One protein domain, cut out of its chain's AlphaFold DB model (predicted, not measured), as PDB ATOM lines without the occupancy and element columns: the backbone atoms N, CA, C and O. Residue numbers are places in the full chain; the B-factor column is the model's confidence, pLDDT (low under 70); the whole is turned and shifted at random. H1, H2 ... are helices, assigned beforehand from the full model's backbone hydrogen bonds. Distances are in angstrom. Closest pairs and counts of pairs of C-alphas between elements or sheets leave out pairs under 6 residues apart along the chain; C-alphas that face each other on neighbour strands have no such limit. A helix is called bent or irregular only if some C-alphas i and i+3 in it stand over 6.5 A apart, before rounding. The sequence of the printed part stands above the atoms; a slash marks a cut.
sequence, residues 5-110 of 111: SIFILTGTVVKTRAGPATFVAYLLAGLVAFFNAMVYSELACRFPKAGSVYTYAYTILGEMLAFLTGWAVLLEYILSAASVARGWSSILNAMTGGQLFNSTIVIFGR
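This is residues 5 to 110 of the 111 residues of the protein "AA_permease domain-containing protein" of Protopolystoma xenopodis (UniProt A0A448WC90). Picture an open, flat frame: the arm H1b and the helix H3 make its long sides with a gap between them, H2 folds back on H3 at one end, and H1a turns back from H1b to H3 at the other. Past H3, H4 turns off at a corner, and residues 103 to 110 stick out. The printed part has 106 residues, 94 of them in the four named helices H1, H2, H3 and H4, in that order along the chain, with no named strand; the class is all helix. The whole is extended, with a radius of gyration of the C-alphas of 20.0 A and spans of 55 by 38 by 20 A.

Start at H1, residues 5 to 46, assigned as one helix by its hydrogen bonds but bent: C-alphas 17 and 20 are 9.8 A apart. Its arms H1a, residues 5 to 17, and H1b, residues 20 to 46, only just touch, only at the corner, closest at C-alphas of Val 14 and Thr 22, 6.1 A. Next, H2, residues 53 to 61, forms a helical hairpin with H3, residues 63 to 95; C-alphas of Tyr 58 and Ala 66 come closest, 4.8 A, at a shallow tilt of 26 degrees. H1a only just touches H3, with 3 pairs of C-alphas within 8 A, closest at Ile 8 and Gly 87, 6.7 A. H1b and H3 are apart. H4, residues 99 to 108, touches H3 only at the corner, closest at C-alphas of Asn 93 and Leu 100, 5.5 A. In H2, H3 and H4 every O i to N i+4 pair is within hydrogen-bond range; H1a has 6 of 9 and H1b 22 of 23.

Find C-alpha 5 at (154.906, 106.792, 164.313), where H1a begins; H1b runs 40.9 A to C-alpha 46. H3 runs 48.3 A from C-alpha 63 at (162.628, 75.690, 174.640), and H4 ends at C-alpha 108, (141.366, 98.161, 141.798).

The C-alphas farthest apart, of Arg 46 and Arg 110, are 58.6 A apart. The printed part has no cut and no long link. Look for pLDDT under 70 at residues 48 to 52, 103, and 109 to 110.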
ATOM      1  N   SER A   5     156.103 106.614 163.490       75.38
ATOM      2  CA  SER A   5     154.906 106.792 164.313       75.38
ATOM      3  C   SER A   5     154.881 108.111 165.093       75.38
ATOM      4  O   SER A   5     153.791 108.648 165.290       75.38
ATOM      5  N   ILE A   6     156.034 108.681 165.467       82.62
ATOM      6  CA  ILE A   6     156.081 109.972 166.178       82.62
ATOM      7  C   ILE A   6     155.601 111.140 165.299       82.62
ATOM      8  O   ILE A   6     155.023 112.104 165.787       82.62
ATOM      9  N   PHE A   7     155.798 111.051 163.981       79.69
ATOM     10  CA  PHE A   7     155.461 112.134 163.055       79.69
ATOM     11  C   PHE A   7     153.997 112.098 162.614       79.69
ATOM     12  O   PHE A   7     153.414 113.132 162.305       79.69
ATOM     13  N   ILE A   8     153.393 110.909 162.592       80.00
ATOM     14  CA  ILE A   8     152.058 110.693 162.019       80.00
ATOM     15  C   ILE A   8     151.024 110.482 163.123       80.00
ATOM     16  O   ILE A   8     149.955 111.099 163.150       80.00
ATOM     17  N   LEU A   9     151.336 109.576 164.050       79.69
ATOM     18  CA  LEU A   9     150.360 109.083 165.009       79.69
ATOM     19  C   LEU A   9     150.229 110.030 166.200       79.69
ATOM     20  O   LEU A   9     149.119 110.240 166.685       79.69
ATOM     21  N   THR A  10     151.324 110.665 166.624       82.88
ATOM     22  CA  THR A  10     151.320 111.602 167.755       82.88
ATOM     23  C   THR A  10     150.370 112.774 167.528       82.88
ATOM     24  O   THR A  10     149.523 113.033 168.379       82.88
ATOM     25  N   GLY A  11     150.428 113.432 166.364       78.88
ATOM     26  CA  GLY A  11     149.521 114.542 166.046       78.88
ATOM     27  C   GLY A  11     148.049 114.116 166.044       78.88
ATOM     28  O   GLY A  11     147.187 114.813 166.582       78.88
ATOM     29  N   THR A  12     147.768 112.923 165.513       79.25
ATOM     30  CA  THR A  12     146.411 112.364 165.476       79.25
ATOM     31  C   THR A  12     145.890 112.053 166.883       79.25
ATOM     32  O   THR A  12     144.761 112.419 167.213       79.25
ATOM     33  N   VAL A  13     146.701 111.424 167.739       81.12
ATOM     34  CA  VAL A  13     146.321 111.042 169.113       81.12
ATOM     35  C   VAL A  13     146.136 112.261 170.016       81.12
ATOM     36  O   VAL A  13     145.170 112.309 170.782       81.12
ATOM     37  N   VAL A  14     147.006 113.269 169.889       82.31
ATOM     38  CA  VAL A  14     146.871 114.540 170.617       82.31
ATOM     39  C   VAL A  14     145.549 115.214 170.255       82.31
ATOM     40  O   VAL A  14     144.808 115.611 171.150       82.31
ATOM     41  N   LYS A  15     145.209 115.288 168.962       77.69
ATOM     42  CA  LYS A  15     143.977 115.947 168.502       77.69
ATOM     43  C   LYS A  15     142.698 115.196 168.890       77.69
ATOM     44  O   LYS A  15     141.686 115.837 169.145       77.69
ATOM     45  N   THR A  16     142.716 113.862 168.882       78.44
ATOM     46  CA  THR A  16     141.481 113.053 168.960       78.44
ATOM     47  C   THR A  16     141.229 112.372 170.298       78.44
ATOM     48  O   THR A  16     140.074 112.064 170.582       78.44
ATOM     49  N   ARG A  17     142.261 112.090 171.104       74.69
ATOM     50  CA  ARG A  17     142.100 111.252 172.306       74.69
ATOM     51  C   ARG A  17     142.576 111.885 173.601       74.69
ATOM     52  O   ARG A  17     141.825 111.871 174.566       74.69
ATOM     53  N   ALA A  18     143.808 112.383 173.654       72.62
ATOM     54  CA  ALA A  18     144.454 112.686 174.936       72.62
ATOM     55  C   ALA A  18     144.851 114.158 175.128       72.62
ATOM     56  O   ALA A  18     145.132 114.565 176.256       72.62
ATOM     57  N   GLY A  19     144.880 114.980 174.073       78.00
ATOM     58  CA  GLY A  19     145.266 116.387 174.202       78.00
ATOM     59  C   GLY A  19     146.654 116.552 174.851       78.00
ATOM     60  O   GLY A  19     147.563 115.763 174.556       78.00
ATOM     61  N   PRO A  20     146.838 117.526 175.766       80.62
ATOM     62  CA  PRO A  20     148.107 117.761 176.467       80.62
ATOM     63  C   PRO A  20     148.595 116.571 177.310       80.62
ATOM     64  O   PRO A  20     149.800 116.418 177.517       80.62
ATOM     65  N   ALA A  21     147.692 115.687 177.755       86.25
ATOM     66  CA  ALA A  21     148.041 114.527 178.579       86.25
ATOM     67  C   ALA A  21     148.898 113.486 177.830       86.25
ATOM     68  O   ALA A  21     149.545 112.646 178.454       86.25
ATOM     69  N   THR A  22     148.972 113.578 176.497       85.12
ATOM     70  CA  THR A  22     149.853 112.744 175.665       85.12
ATOM     71  C   THR A  22     151.324 112.857 176.086       85.12
ATOM     72  O   THR A  22     152.061 111.876 176.020       85.12
ATOM     73  N   PHE A  23     151.751 114.026 176.576       87.19
ATOM     74  CA  PHE A  23     153.114 114.219 177.078       87.19
ATOM     75  C   PHE A  23     153.408 113.344 178.304       87.19
ATOM     76  O   PHE A  23     154.437 112.672 178.354       87.19
ATOM     77  N   VAL A  24     152.474 113.289 179.259       89.88
ATOM     78  CA  VAL A  24     152.604 112.458 180.468       89.88
ATOM     79  C   VAL A  24     152.674 110.976 180.094       89.88
ATOM     80  O   VAL A  24     153.496 110.241 180.639       89.88
ATOM     81  N   ALA A  25     151.876 110.546 179.111       89.62
ATOM     82  CA  ALA A  25     151.918 109.178 178.602       89.62
ATOM     83  C   ALA A  25     153.286 108.819 177.990       89.62
ATOM     84  O   ALA A  25     153.812 107.741 178.266       89.62
ATOM     85  N   TYR A  26     153.900 109.720 177.212       88.38
ATOM     86  CA  TYR A  26     155.246 109.493 176.675       88.38
ATOM     87  C   TYR A  26     156.323 109.443 177.756       88.38
ATOM     88  O   TYR A  26     157.250 108.643 177.651       88.38
ATOM     89  N   LEU A  27     156.193 110.261 178.799       92.38
ATOM     90  CA  LEU A  27     157.141 110.286 179.911       92.38
ATOM     91  C   LEU A  27     157.107 108.958 180.684       92.38
ATOM     92  O   LEU A  27     158.153 108.358 180.935       92.38
ATOM     93  N   LEU A  28     155.906 108.442 180.962       93.25
ATOM     94  CA  LEU A  28     155.718 107.117 181.561       93.25
ATOM     95  C   LEU A  28     156.240 105.991 180.658       93.25
ATOM     96  O   LEU A  28     156.943 105.102 181.136       93.25
ATOM     97  N   ALA A  29     155.960 106.041 179.352       90.62
ATOM     98  CA  ALA A  29     156.480 105.058 178.401       90.62
ATOM     99  C   ALA A  29     158.020 105.064 178.347       90.62
ATOM    100  O   ALA A  29     158.642 104.002 178.300       90.62
ATOM    101  N   GLY A  30     158.641 106.247 178.408       92.31
ATOM    102  CA  GLY A  30     160.094 106.400 178.485       92.31
ATOM    103  C   GLY A  30     160.686 105.804 179.762       92.31
ATOM    104  O   GLY A  30     161.706 105.121 179.700       92.31
ATOM    105  N   LEU A  31     160.016 105.988 180.902       95.94
ATOM    106  CA  LEU A  31     160.439 105.399 182.175       95.94
ATOM    107  C   LEU A  31     160.390 103.861 182.139       95.94
ATOM    108  O   LEU A  31     161.333 103.199 182.566       95.94
ATOM    109  N   VAL A  32     159.329 103.281 181.571       95.00
ATOM    110  CA  VAL A  32     159.225 101.822 181.385       95.00
ATOM    111  C   VAL A  32     160.317 101.308 180.443       95.00
ATOM    112  O   VAL A  32     160.961 100.301 180.737       95.00
ATOM    113  N   ALA A  33     160.575 102.012 179.337       92.94
ATOM    114  CA  ALA A  33     161.646 101.656 178.409       92.94
ATOM    115  C   ALA A  33     163.034 101.722 179.067       92.94
ATOM    116  O   ALA A  33     163.884 100.884 178.774       92.94
ATOM    117  N   PHE A  34     163.253 102.670 179.983       94.44
ATOM    118  CA  PHE A  34     164.493 102.787 180.749       94.44
ATOM    119  C   PHE A  34     164.721 101.584 181.670       94.44
ATOM    120  O   PHE A  34     165.796 100.983 181.637       94.44
ATOM    121  N   PHE A  35     163.702 101.171 182.431       94.56
ATOM    122  CA  PHE A  35     163.800  99.962 183.253       94.56
ATOM    123  C   PHE A  35     164.016  98.706 182.405       94.56
ATOM    124  O   PHE A  35     164.839  97.862 182.753       94.56
ATOM    125  N   ASN A  36     163.344  98.603 181.256       90.50
ATOM    126  CA  ASN A  36     163.548  97.483 180.342       90.50
ATOM    127  C   ASN A  36     164.991  97.453 179.797       90.50
ATOM    128  O   ASN A  36     165.633  96.405 179.775       90.50
ATOM    129  N   ALA A  37     165.545  98.615 179.435       90.44
ATOM    130  CA  ALA A  37     166.933  98.731 178.993       90.44
ATOM    131  C   ALA A  37     167.933  98.297 180.078       90.44
ATOM    132  O   ALA A  37     168.920  97.638 179.752       90.44
ATOM    133  N   MET A  38     167.673  98.603 181.356       92.00
ATOM    134  CA  MET A  38     168.501  98.120 182.469       92.00
ATOM    135  C   MET A  38     168.501  96.589 182.565       92.00
ATOM    136  O   MET A  38     169.573  95.992 182.648       92.00
ATOM    137  N   VAL A  39     167.332  95.947 182.475       88.75
ATOM    138  CA  VAL A  39     167.217  94.475 182.512       88.75
ATOM    139  C   VAL A  39     167.940  93.833 181.324       88.75
ATOM    140  O   VAL A  39     168.706  92.885 181.498       88.75
ATOM    141  N   TYR A  40     167.758  94.369 180.114       84.00
ATOM    142  CA  TYR A  40     168.481  93.876 178.939       84.00
ATOM    143  C   TYR A  40     169.991  94.111 179.033       84.00
ATOM    144  O   TYR A  40     170.755  93.276 178.553       84.00
ATOM    145  N   SER A  41     170.435  95.201 179.664       87.31
ATOM    146  CA  SER A  41     171.857  95.455 179.908       87.31
ATOM    147  C   SER A  41     172.457  94.418 180.855       87.31
ATOM    148  O   SER A  41     173.536  93.901 180.577       87.31
ATOM    149  N   GLU A  42     171.768  94.084 181.949       88.38
ATOM    150  CA  GLU A  42     172.209  93.031 182.871       88.38
ATOM    151  C   GLU A  42     172.330  91.692 182.137       88.38
ATOM    152  O   GLU A  42     173.337  90.989 182.242       88.38
ATOM    153  N   LEU A  43     171.322  91.374 181.330       83.12
ATOM    154  CA  LEU A  43     171.253  90.135 180.576       83.12
ATOM    155  C   LEU A  43     172.350  90.029 179.505       83.12
ATOM    156  O   LEU A  43     172.967  88.971 179.363       83.12
ATOM    157  N   ALA A  44     172.644  91.134 178.818       81.62
ATOM    158  CA  ALA A  44     173.729  91.232 177.845       81.62
ATOM    159  C   ALA A  44     175.113  91.071 178.497       81.62
ATOM    160  O   ALA A  44     175.988  90.421 177.927       81.62
ATOM    161  N   CYS A  45     175.314  91.607 179.708       82.50
ATOM    162  CA  CYS A  45     176.548  91.391 180.469       82.50
ATOM    163  C   CYS A  45     176.691  89.938 180.950       82.50
ATOM    164  O   CYS A  45     177.806  89.422 181.019       82.50
ATOM    165  N   ARG A  46     175.580  89.271 181.283       79.31
ATOM    166  CA  ARG A  46     175.581  87.895 181.808       79.31
ATOM    167  C   ARG A  46     175.799  86.837 180.730       79.31
ATOM    168  O   ARG A  46     176.405  85.803 181.003       79.31
ATOM    169  N   PHE A  47     175.329  87.092 179.512       73.75
ATOM    170  CA  PHE A  47     175.464  86.178 178.383       73.75
ATOM    171  C   PHE A  47     176.134  86.898 177.200       73.75
ATOM    172  O   PHE A  47     175.433  87.447 176.352       73.75
ATOM    173  N   PRO A  48     177.478  86.860 177.079       67.56
ATOM    174  CA  PRO A  48     178.231  87.551 176.026       67.56
ATOM    175  C   PRO A  48     178.170  86.795 174.684       67.56
ATOM    176  O   PRO A  48     179.176  86.600 174.002       67.56
ATOM    177  N   LYS A  49     176.985  86.311 174.309       64.00
ATOM    178  CA  LYS A  49     176.700  85.741 172.992       64.00
ATOM    179  C   LYS A  49     175.756  86.692 172.274       64.00
ATOM    180  O   LYS A  49     174.765  87.121 172.853       64.00
ATOM    181  N   ALA A  50     176.047  86.995 171.011       59.03
ATOM    182  CA  ALA A  50     175.136  87.754 170.164       59.03
ATOM    183  C   ALA A  50     173.811  86.981 170.039       59.03
ATOM    184  O   ALA A  50     173.736  85.973 169.339       59.03
ATOM    185  N   GLY A  51     172.794  87.421 170.776       60.19
ATOM    186  CA  GLY A  51     171.510  86.743 170.886       60.19
ATOM    187  C   GLY A  51     170.365  87.745 170.932       60.19
ATOM    188  O   GLY A  51     170.441  88.760 171.621       60.19
ATOM    189  N   SER A  52     169.306  87.465 170.172       66.62
ATOM    190  CA  SER A  52     168.034  88.194 170.257       66.62
ATOM    191  C   SER A  52     167.249  87.731 171.495       66.62
ATOM    192  O   SER A  52     167.666  86.800 172.186       66.62
ATOM    193  N   VAL A  53     166.087  88.331 171.761       71.44
ATOM    194  CA  VAL A  53     165.176  87.970 172.870       71.44
ATOM    195  C   VAL A  53     164.935  86.454 172.947       71.44
ATOM    196  O   VAL A  53     164.874  85.899 174.038       71.44
ATOM    197  N   TYR A  54     164.915  85.772 171.798       71.38
ATOM    198  CA  TYR A  54     164.854  84.313 171.693       71.38
ATOM    199  C   TYR A  54     165.990  83.588 172.435       71.38
ATOM    200  O   TYR A  54     165.747  82.662 173.202       71.38
ATOM    201  N   THR A  55     167.239  84.007 172.224       74.69
ATOM    202  CA  THR A  55     168.420  83.368 172.819       74.69
ATOM    203  C   THR A  55     168.426  83.533 174.333       74.69
ATOM    204  O   THR A  55     168.777  82.598 175.047       74.69
ATOM    205  N   TYR A  56     167.987  84.694 174.818       75.31
ATOM    206  CA  TYR A  56     167.861  84.953 176.246       75.31
ATOM    207  C   TYR A  56     166.673  84.222 176.888       75.31
ATOM    208  O   TYR A  56     166.779  83.733 178.011       75.31
ATOM    209  N   ALA A  57     165.546  84.102 176.181       76.25
ATOM    210  CA  ALA A  57     164.406  83.314 176.642       76.25
ATOM    211  C   ALA A  57     164.756  81.818 176.712       76.25
ATOM    212  O   ALA A  57     164.377  81.145 177.668       76.25
ATOM    213  N   TYR A  58     165.544  81.312 175.758       75.56
ATOM    214  CA  TYR A  58     166.005  79.923 175.750       75.56
ATOM    215  C   TYR A  58     166.890  79.594 176.955       75.56
ATOM    216  O   TYR A  58     166.709  78.551 177.578       75.56
ATOM    217  N   THR A  59     167.812  80.489 177.326       71.88
ATOM    218  CA  THR A  59     168.722  80.248 178.457       71.88
ATOM    219  C   THR A  59     168.051  80.328 179.826       71.88
ATOM    220  O   THR A  59     168.557  79.711 180.761       71.88
ATOM    221  N   ILE A  60     166.942  81.063 179.971       76.94
ATOM    222  CA  ILE A  60     166.281  81.283 181.272       76.94
ATOM    223  C   ILE A  60     165.034  80.405 181.454       76.94
ATOM    224  O   ILE A  60     164.791  79.912 182.553       76.94
ATOM    225  N   LEU A  61     164.227  80.229 180.404       75.81
ATOM    226  CA  LEU A  61     162.851  79.713 180.498       75.81
ATOM    227  C   LEU A  61     162.636  78.375 179.773       75.81
ATOM    228  O   LEU A  61     161.591  77.748 179.941       75.81
ATOM    229  N   GLY A  62     163.607  77.929 178.974       79.94
ATOM    230  CA  GLY A  62     163.523  76.692 178.200       79.94
ATOM    231  C   GLY A  62     162.889  76.850 176.813       79.94
ATOM    232  O   GLY A  62     162.499  77.932 176.371       79.94
ATOM    233  N   GLU A  63     162.811  75.731 176.096       80.25
ATOM    234  CA  GLU A  63     162.628  75.690 174.640       80.25
ATOM    235  C   GLU A  63     161.221  76.093 174.164       80.25
ATOM    236  O   GLU A  63     161.085  76.823 173.185       80.25
ATOM    237  N   MET A  64     160.165  75.713 174.893       81.12
ATOM    238  CA  MET A  64     158.780  76.029 174.510       81.12
ATOM    239  C   MET A  64     158.482  77.536 174.579       81.12
ATOM    240  O   MET A  64     157.864  78.103 173.677       81.12
ATOM    241  N   LEU A  65     158.943  78.203 175.641       79.06
ATOM    242  CA  LEU A  65     158.744  79.643 175.829       79.06
ATOM    243  C   LEU A  65     159.652  80.460 174.901       79.06
ATOM    244  O   LEU A  65     159.229  81.497 174.382       79.06
ATOM    245  N   ALA A  66     160.860  79.969 174.613       81.19
ATOM    246  CA  ALA A  66     161.719  80.549 173.584       81.19
ATOM    247  C   ALA A  66     161.062  80.483 172.197       81.19
ATOM    248  O   ALA A  66     161.004  81.486 171.490       81.19
ATOM    249  N   PHE A  67     160.485  79.342 171.823       82.56
ATOM    250  CA  PHE A  67     159.787  79.197 170.546       82.56
ATOM    251  C   PHE A  67     158.608  80.169 170.414       82.56
ATOM    252  O   PHE A  67     158.497  80.875 169.408       82.56
ATOM    253  N   LEU A  68     157.766  80.270 171.447       87.06
ATOM    254  CA  LEU A  68     156.623  81.184 171.439       87.06
ATOM    255  C   LEU A  68     157.057  82.655 171.336       87.06
ATOM    256  O   LEU A  68     156.479  83.417 170.562       87.06
ATOM    257  N   THR A  69     158.092  83.054 172.081       86.56
ATOM    258  CA  THR A  69     158.633  84.423 172.013       86.56
ATOM    259  C   THR A  69     159.265  84.723 170.654       86.56
ATOM    260  O   THR A  69     159.075  85.819 170.133       86.56
ATOM    261  N   GLY A  70     159.931  83.750 170.025       85.75
ATOM    262  CA  GLY A  70     160.428  83.874 168.652       85.75
ATOM    263  C   GLY A  70     159.313  84.157 167.640       85.75
ATOM    264  O   GLY A  70     159.428  85.086 166.837       85.75
ATOM    265  N   TRP A  71     158.204  83.418 167.718       88.88
ATOM    266  CA  TRP A  71     157.026  83.665 166.876       88.88
ATOM    267  C   TRP A  71     156.369  85.017 167.144       88.88
ATOM    268  O   TRP A  71     156.002  85.714 166.196       88.88
ATOM    269  N   ALA A  72     156.250  85.415 168.411       89.75
ATOM    270  CA  ALA A  72     155.697  86.715 168.780       89.75
ATOM    271  C   ALA A  72     156.530  87.867 168.197       89.75
ATOM    272  O   ALA A  72     155.973  88.774 167.580       89.75
ATOM    273  N   VAL A  73     157.860  87.791 168.309       89.81
ATOM    274  CA  VAL A  73     158.780  88.792 167.750       89.81
ATOM    275  C   VAL A  73     158.673  88.851 166.225       89.81
ATOM    276  O   VAL A  73     158.632  89.938 165.652       89.81
ATOM    277  N   LEU A  74     158.575  87.705 165.545       90.56
ATOM    278  CA  LEU A  74     158.396  87.669 164.092       90.56
ATOM    279  C   LEU A  74     157.095  88.367 163.657       90.56
ATOM    280  O   LEU A  74     157.111  89.192 162.742       90.56
ATOM    281  N   LEU A  75     155.982  88.087 164.338       92.88
ATOM    282  CA  LEU A  75     154.701  88.750 164.079       92.88
ATOM    283  C   LEU A  75     154.755  90.252 164.387       92.88
ATOM    284  O   LEU A  75     154.213  91.053 163.622       92.88
ATOM    285  N   GLU A  76     155.438  90.642 165.461       90.00
ATOM    286  CA  GLU A  76     155.654  92.043 165.819       90.00
ATOM    287  C   GLU A  76     156.417  92.789 164.716       90.00
ATOM    288  O   GLU A  76     155.992  93.869 164.301       90.00
ATOM    289  N   TYR A  77     157.486  92.197 164.171       89.75
ATOM    290  CA  TYR A  77     158.239  92.789 163.061       89.75
ATOM    291  C   TYR A  77     157.382  92.966 161.805       89.75
ATOM    292  O   TYR A  77     157.434  94.030 161.182       89.75
ATOM    293  N   ILE A  78     156.564  91.969 161.450       94.00
ATOM    294  CA  ILE A  78     155.655  92.053 160.296       94.00
ATOM    295  C   ILE A  78     154.637  93.179 160.498       94.00
ATOM    296  O   ILE A  78     154.445  94.019 159.612       94.00
ATOM    297  N   LEU A  79     154.003  93.233 161.671       91.31
ATOM    298  CA  LEU A  79     153.016  94.261 161.990       91.31
ATOM    299  C   LEU A  79     153.646  95.658 162.010       91.31
ATOM    300  O   LEU A  79     153.062  96.608 161.483       91.31
ATOM    301  N   SER A  80     154.849  95.774 162.570       88.44
ATOM    302  CA  SER A  80     155.622  97.011 162.599       88.44
ATOM    303  C   SER A  80     155.927  97.490 161.180       88.44
ATOM    304  O   SER A  80     155.548  98.609 160.826       88.44
ATOM    305  N   ALA A  81     156.470  96.629 160.315       90.69
ATOM    306  CA  ALA A  81     156.737  96.962 158.915       90.69
ATOM    307  C   ALA A  81     155.463  97.397 158.165       90.69
ATOM    308  O   ALA A  81     155.451  98.439 157.503       90.69
ATOM    309  N   ALA A  82     154.358  96.663 158.332       90.50
ATOM    310  CA  ALA A  82     153.069  97.007 157.730       90.50
ATOM    311  C   ALA A  82     152.501  98.338 158.260       90.50
ATOM    312  O   ALA A  82     151.858  99.087 157.517       90.50
ATOM    313  N   SER A  83     152.718  98.654 159.540       88.38
ATOM    314  CA  SER A  83     152.295  99.926 160.134       88.38
ATOM    315  C   SER A  83     153.094 101.110 159.581       88.38
ATOM    316  O   SER A  83     152.511 102.142 159.244       88.38
ATOM    317  N   VAL A  84     154.408 100.938 159.401       88.06
ATOM    318  CA  VAL A  84     155.301 101.959 158.841       88.06
ATOM    319  C   VAL A  84     154.958 102.216 157.374       88.06
ATOM    320  O   VAL A  84     154.828 103.376 156.983       88.06
ATOM    321  N   ALA A  85     154.736 101.161 156.584       88.44
ATOM    322  CA  ALA A  85     154.326 101.279 155.185       88.44
ATOM    323  C   ALA A  85     153.000 102.047 155.040       88.44
ATOM    324  O   ALA A  85     152.899 102.966 154.223       88.44
ATOM    325  N   ARG A  86     152.002 101.738 155.883       86.06
ATOM    326  CA  ARG A  86     150.726 102.476 155.910       86.06
ATOM    327  C   ARG A  86     150.906 103.940 156.302       86.06
ATOM    328  O   ARG A  86     150.308 104.812 155.675       86.06
ATOM    329  N   GLY A  87     151.748 104.215 157.297       86.69
ATOM    330  CA  GLY A  87     152.058 105.578 157.719       86.69
ATOM    331  C   GLY A  87     152.624 106.428 156.577       86.69
ATOM    332  O   GLY A  87     152.112 107.512 156.295       86.69
ATOM    333  N   TRP A  88     153.630 105.914 155.868       85.94
ATOM    334  CA  TRP A  88     154.228 106.611 154.726       85.94
ATOM    335  C   TRP A  88     153.275 106.748 153.538       85.94
ATOM    336  O   TRP A  88     153.217 107.816 152.933       85.94
ATOM    337  N   SER A  89     152.481 105.717 153.239       85.88
ATOM    338  CA  SER A  89     151.452 105.787 152.195       85.88
ATOM    339  C   SER A  89     150.440 106.909 152.466       85.88
ATOM    340  O   SER A  89     150.116 107.676 151.559       85.88
ATOM    341  N   SER A  90     150.018 107.088 153.724       83.25
ATOM    342  CA  SER A  90     149.139 108.196 154.120       83.25
ATOM    343  C   SER A  90     149.786 109.565 153.904       83.25
ATOM    344  O   SER A  90     149.110 110.485 153.447       83.25
ATOM    345  N   ILE A  91     151.077 109.714 154.223       86.00
ATOM    346  CA  ILE A  91     151.807 110.970 153.992       86.00
ATOM    347  C   ILE A  91     151.878 111.269 152.491       86.00
ATOM    348  O   ILE A  91     151.531 112.369 152.068       86.00
ATOM    349  N   LEU A  92     152.286 110.292 151.679       86.19
ATOM    350  CA  LEU A  92     152.406 110.449 150.226       86.19
ATOM    351  C   LEU A  92     151.059 110.779 149.571       86.19
ATOM    352  O   LEU A  92     150.982 111.623 148.676       86.19
ATOM    353  N   ASN A  93     149.977 110.162 150.045       85.88
ATOM    354  CA  ASN A  93     148.634 110.480 149.579       85.88
ATOM    355  C   ASN A  93     148.218 111.916 149.945       85.88
ATOM    356  O   ASN A  93     147.626 112.612 149.122       85.88
ATOM    357  N   ALA A  94     148.560 112.384 151.149       83.75
ATOM    358  CA  ALA A  94     148.301 113.765 151.555       83.75
ATOM    359  C   ALA A  94     149.100 114.772 150.704       83.75
ATOM    360  O   ALA A  94     148.556 115.796 150.300       83.75
ATOM    361  N   MET A  95     150.357 114.457 150.372       83.94
ATOM    362  CA  MET A  95     151.204 115.299 149.514       83.94
ATOM    363  C   MET A  95     150.693 115.389 148.071       83.94
ATOM    364  O   MET A  95     150.782 116.443 147.452       83.94
ATOM    365  N   THR A  96     150.131 114.304 147.539       85.75
ATOM    366  CA  THR A  96     149.575 114.243 146.173       85.75
ATOM    367  C   THR A  96     148.120 114.720 146.086       85.75
ATOM    368  O   THR A  96     147.461 114.522 145.066       85.75
ATOM    369  N   GLY A  97     147.581 115.332 147.148       80.62
ATOM    370  CA  GLY A  97     146.211 115.854 147.163       80.62
ATOM    371  C   GLY A  97     145.127 114.776 147.031       80.62
ATOM    372  O   GLY A  97     144.038 115.062 146.544       80.62
ATOM    373  N   GLY A  98     145.417 113.531 147.424       76.75
ATOM    374  CA  GLY A  98     144.474 112.410 147.347       76.75
ATOM    375  C   GLY A  98     144.425 111.683 145.998       76.75
ATOM    376  O   GLY A  98     143.652 110.733 145.852       76.75
ATOM    377  N   GLN A  99     145.244 112.081 145.017       75.69
ATOM    378  CA  GLN A  99     145.261 111.447 143.694       75.69
ATOM    379  C   GLN A  99     145.691 109.977 143.754       75.69
ATOM    380  O   GLN A  99     145.112 109.154 143.052       75.69
ATOM    381  N   LEU A 100     146.638 109.622 144.631       74.31
ATOM    382  CA  LEU A 100     147.125 108.245 144.770       74.31
ATOM    383  C   LEU A 100     146.009 107.274 145.190       74.31
ATOM    384  O   LEU A 100     145.832 106.205 144.600       74.31
ATOM    385  N   PHE A 101     145.236 107.659 146.206       75.19
ATOM    386  CA  PHE A 101     144.102 106.873 146.684       75.19
ATOM    387  C   PHE A 101     142.980 106.808 145.641       75.19
ATOM    388  O   PHE A 101     142.429 105.735 145.402       75.19
ATOM    389  N   ASN A 102     142.704 107.923 144.956       73.38
ATOM    390  CA  ASN A 102     141.684 107.974 143.908       73.38
ATOM    391  C   ASN A 102     142.049 107.075 142.708       73.38
ATOM    392  O   ASN A 102     141.227 106.286 142.252       73.38
ATOM    393  N   SER A 103     143.306 107.095 142.251       69.81
ATOM    394  CA  SER A 103     143.800 106.196 141.196       69.81
ATOM    395  C   SER A 103     143.779 104.724 141.616       69.81
ATOM    396  O   SER A 103     143.459 103.863 140.799       69.81
ATOM    397  N   THR A 104     144.058 104.424 142.887       75.75
ATOM    398  CA  THR A 104     143.973 103.053 143.419       75.75
ATOM    399  C   THR A 104     142.530 102.543 143.396       75.75
ATOM    400  O   THR A 104     142.294 101.420 142.960       75.75
ATOM    401  N   ILE A 105     141.553 103.369 143.785       72.50
ATOM    402  CA  ILE A 105     140.125 103.017 143.711       72.50
ATOM    403  C   ILE A 105     139.671 102.831 142.261       72.50
ATOM    404  O   ILE A 105     138.940 101.892 141.970       72.50
ATOM    405  N   VAL A 106     140.109 103.676 141.331       72.69
ATOM    406  CA  VAL A 106     139.703 103.560 139.920       72.69
ATOM    407  C   VAL A 106     140.275 102.300 139.255       72.69
ATOM    408  O   VAL A 106     139.603 101.690 138.424       72.69
ATOM    409  N   ILE A 107     141.493 101.893 139.623       72.62
ATOM    410  CA  ILE A 107     142.183 100.736 139.033       72.62
ATOM    411  C   ILE A 107     141.769  99.416 139.701       72.62
ATOM    412  O   ILE A 107     141.559  98.428 139.004       72.62
ATOM    413  N   PHE A 108     141.635  99.387 141.032       71.75
ATOM    414  CA  PHE A 108     141.366  98.161 141.798       71.75
ATOM    415  C   PHE A 108     139.934  98.057 142.341       71.75
ATOM    416  O   PHE A 108     139.486  96.959 142.652       71.75
ATOM    417  N   GLY A 109     139.206  99.169 142.455       61.50
ATOM    418  CA  GLY A 109     137.851  99.248 143.016       61.50
ATOM    419  C   GLY A 109     136.714  99.072 142.004       61.50
ATOM    420  O   GLY A 109     135.577  99.406 142.317       61.50
ATOM    421  N   ARG A 110     136.985  98.560 140.792       50.53
ATOM    422  CA  ARG A 110     135.936  98.080 139.868       50.53
ATOM    423  C   ARG A 110     135.589  96.612 140.144       50.53
ATOM    424  O   ARG A 110     135.678  95.817 139.220       50.53
TER     425      ARG A 110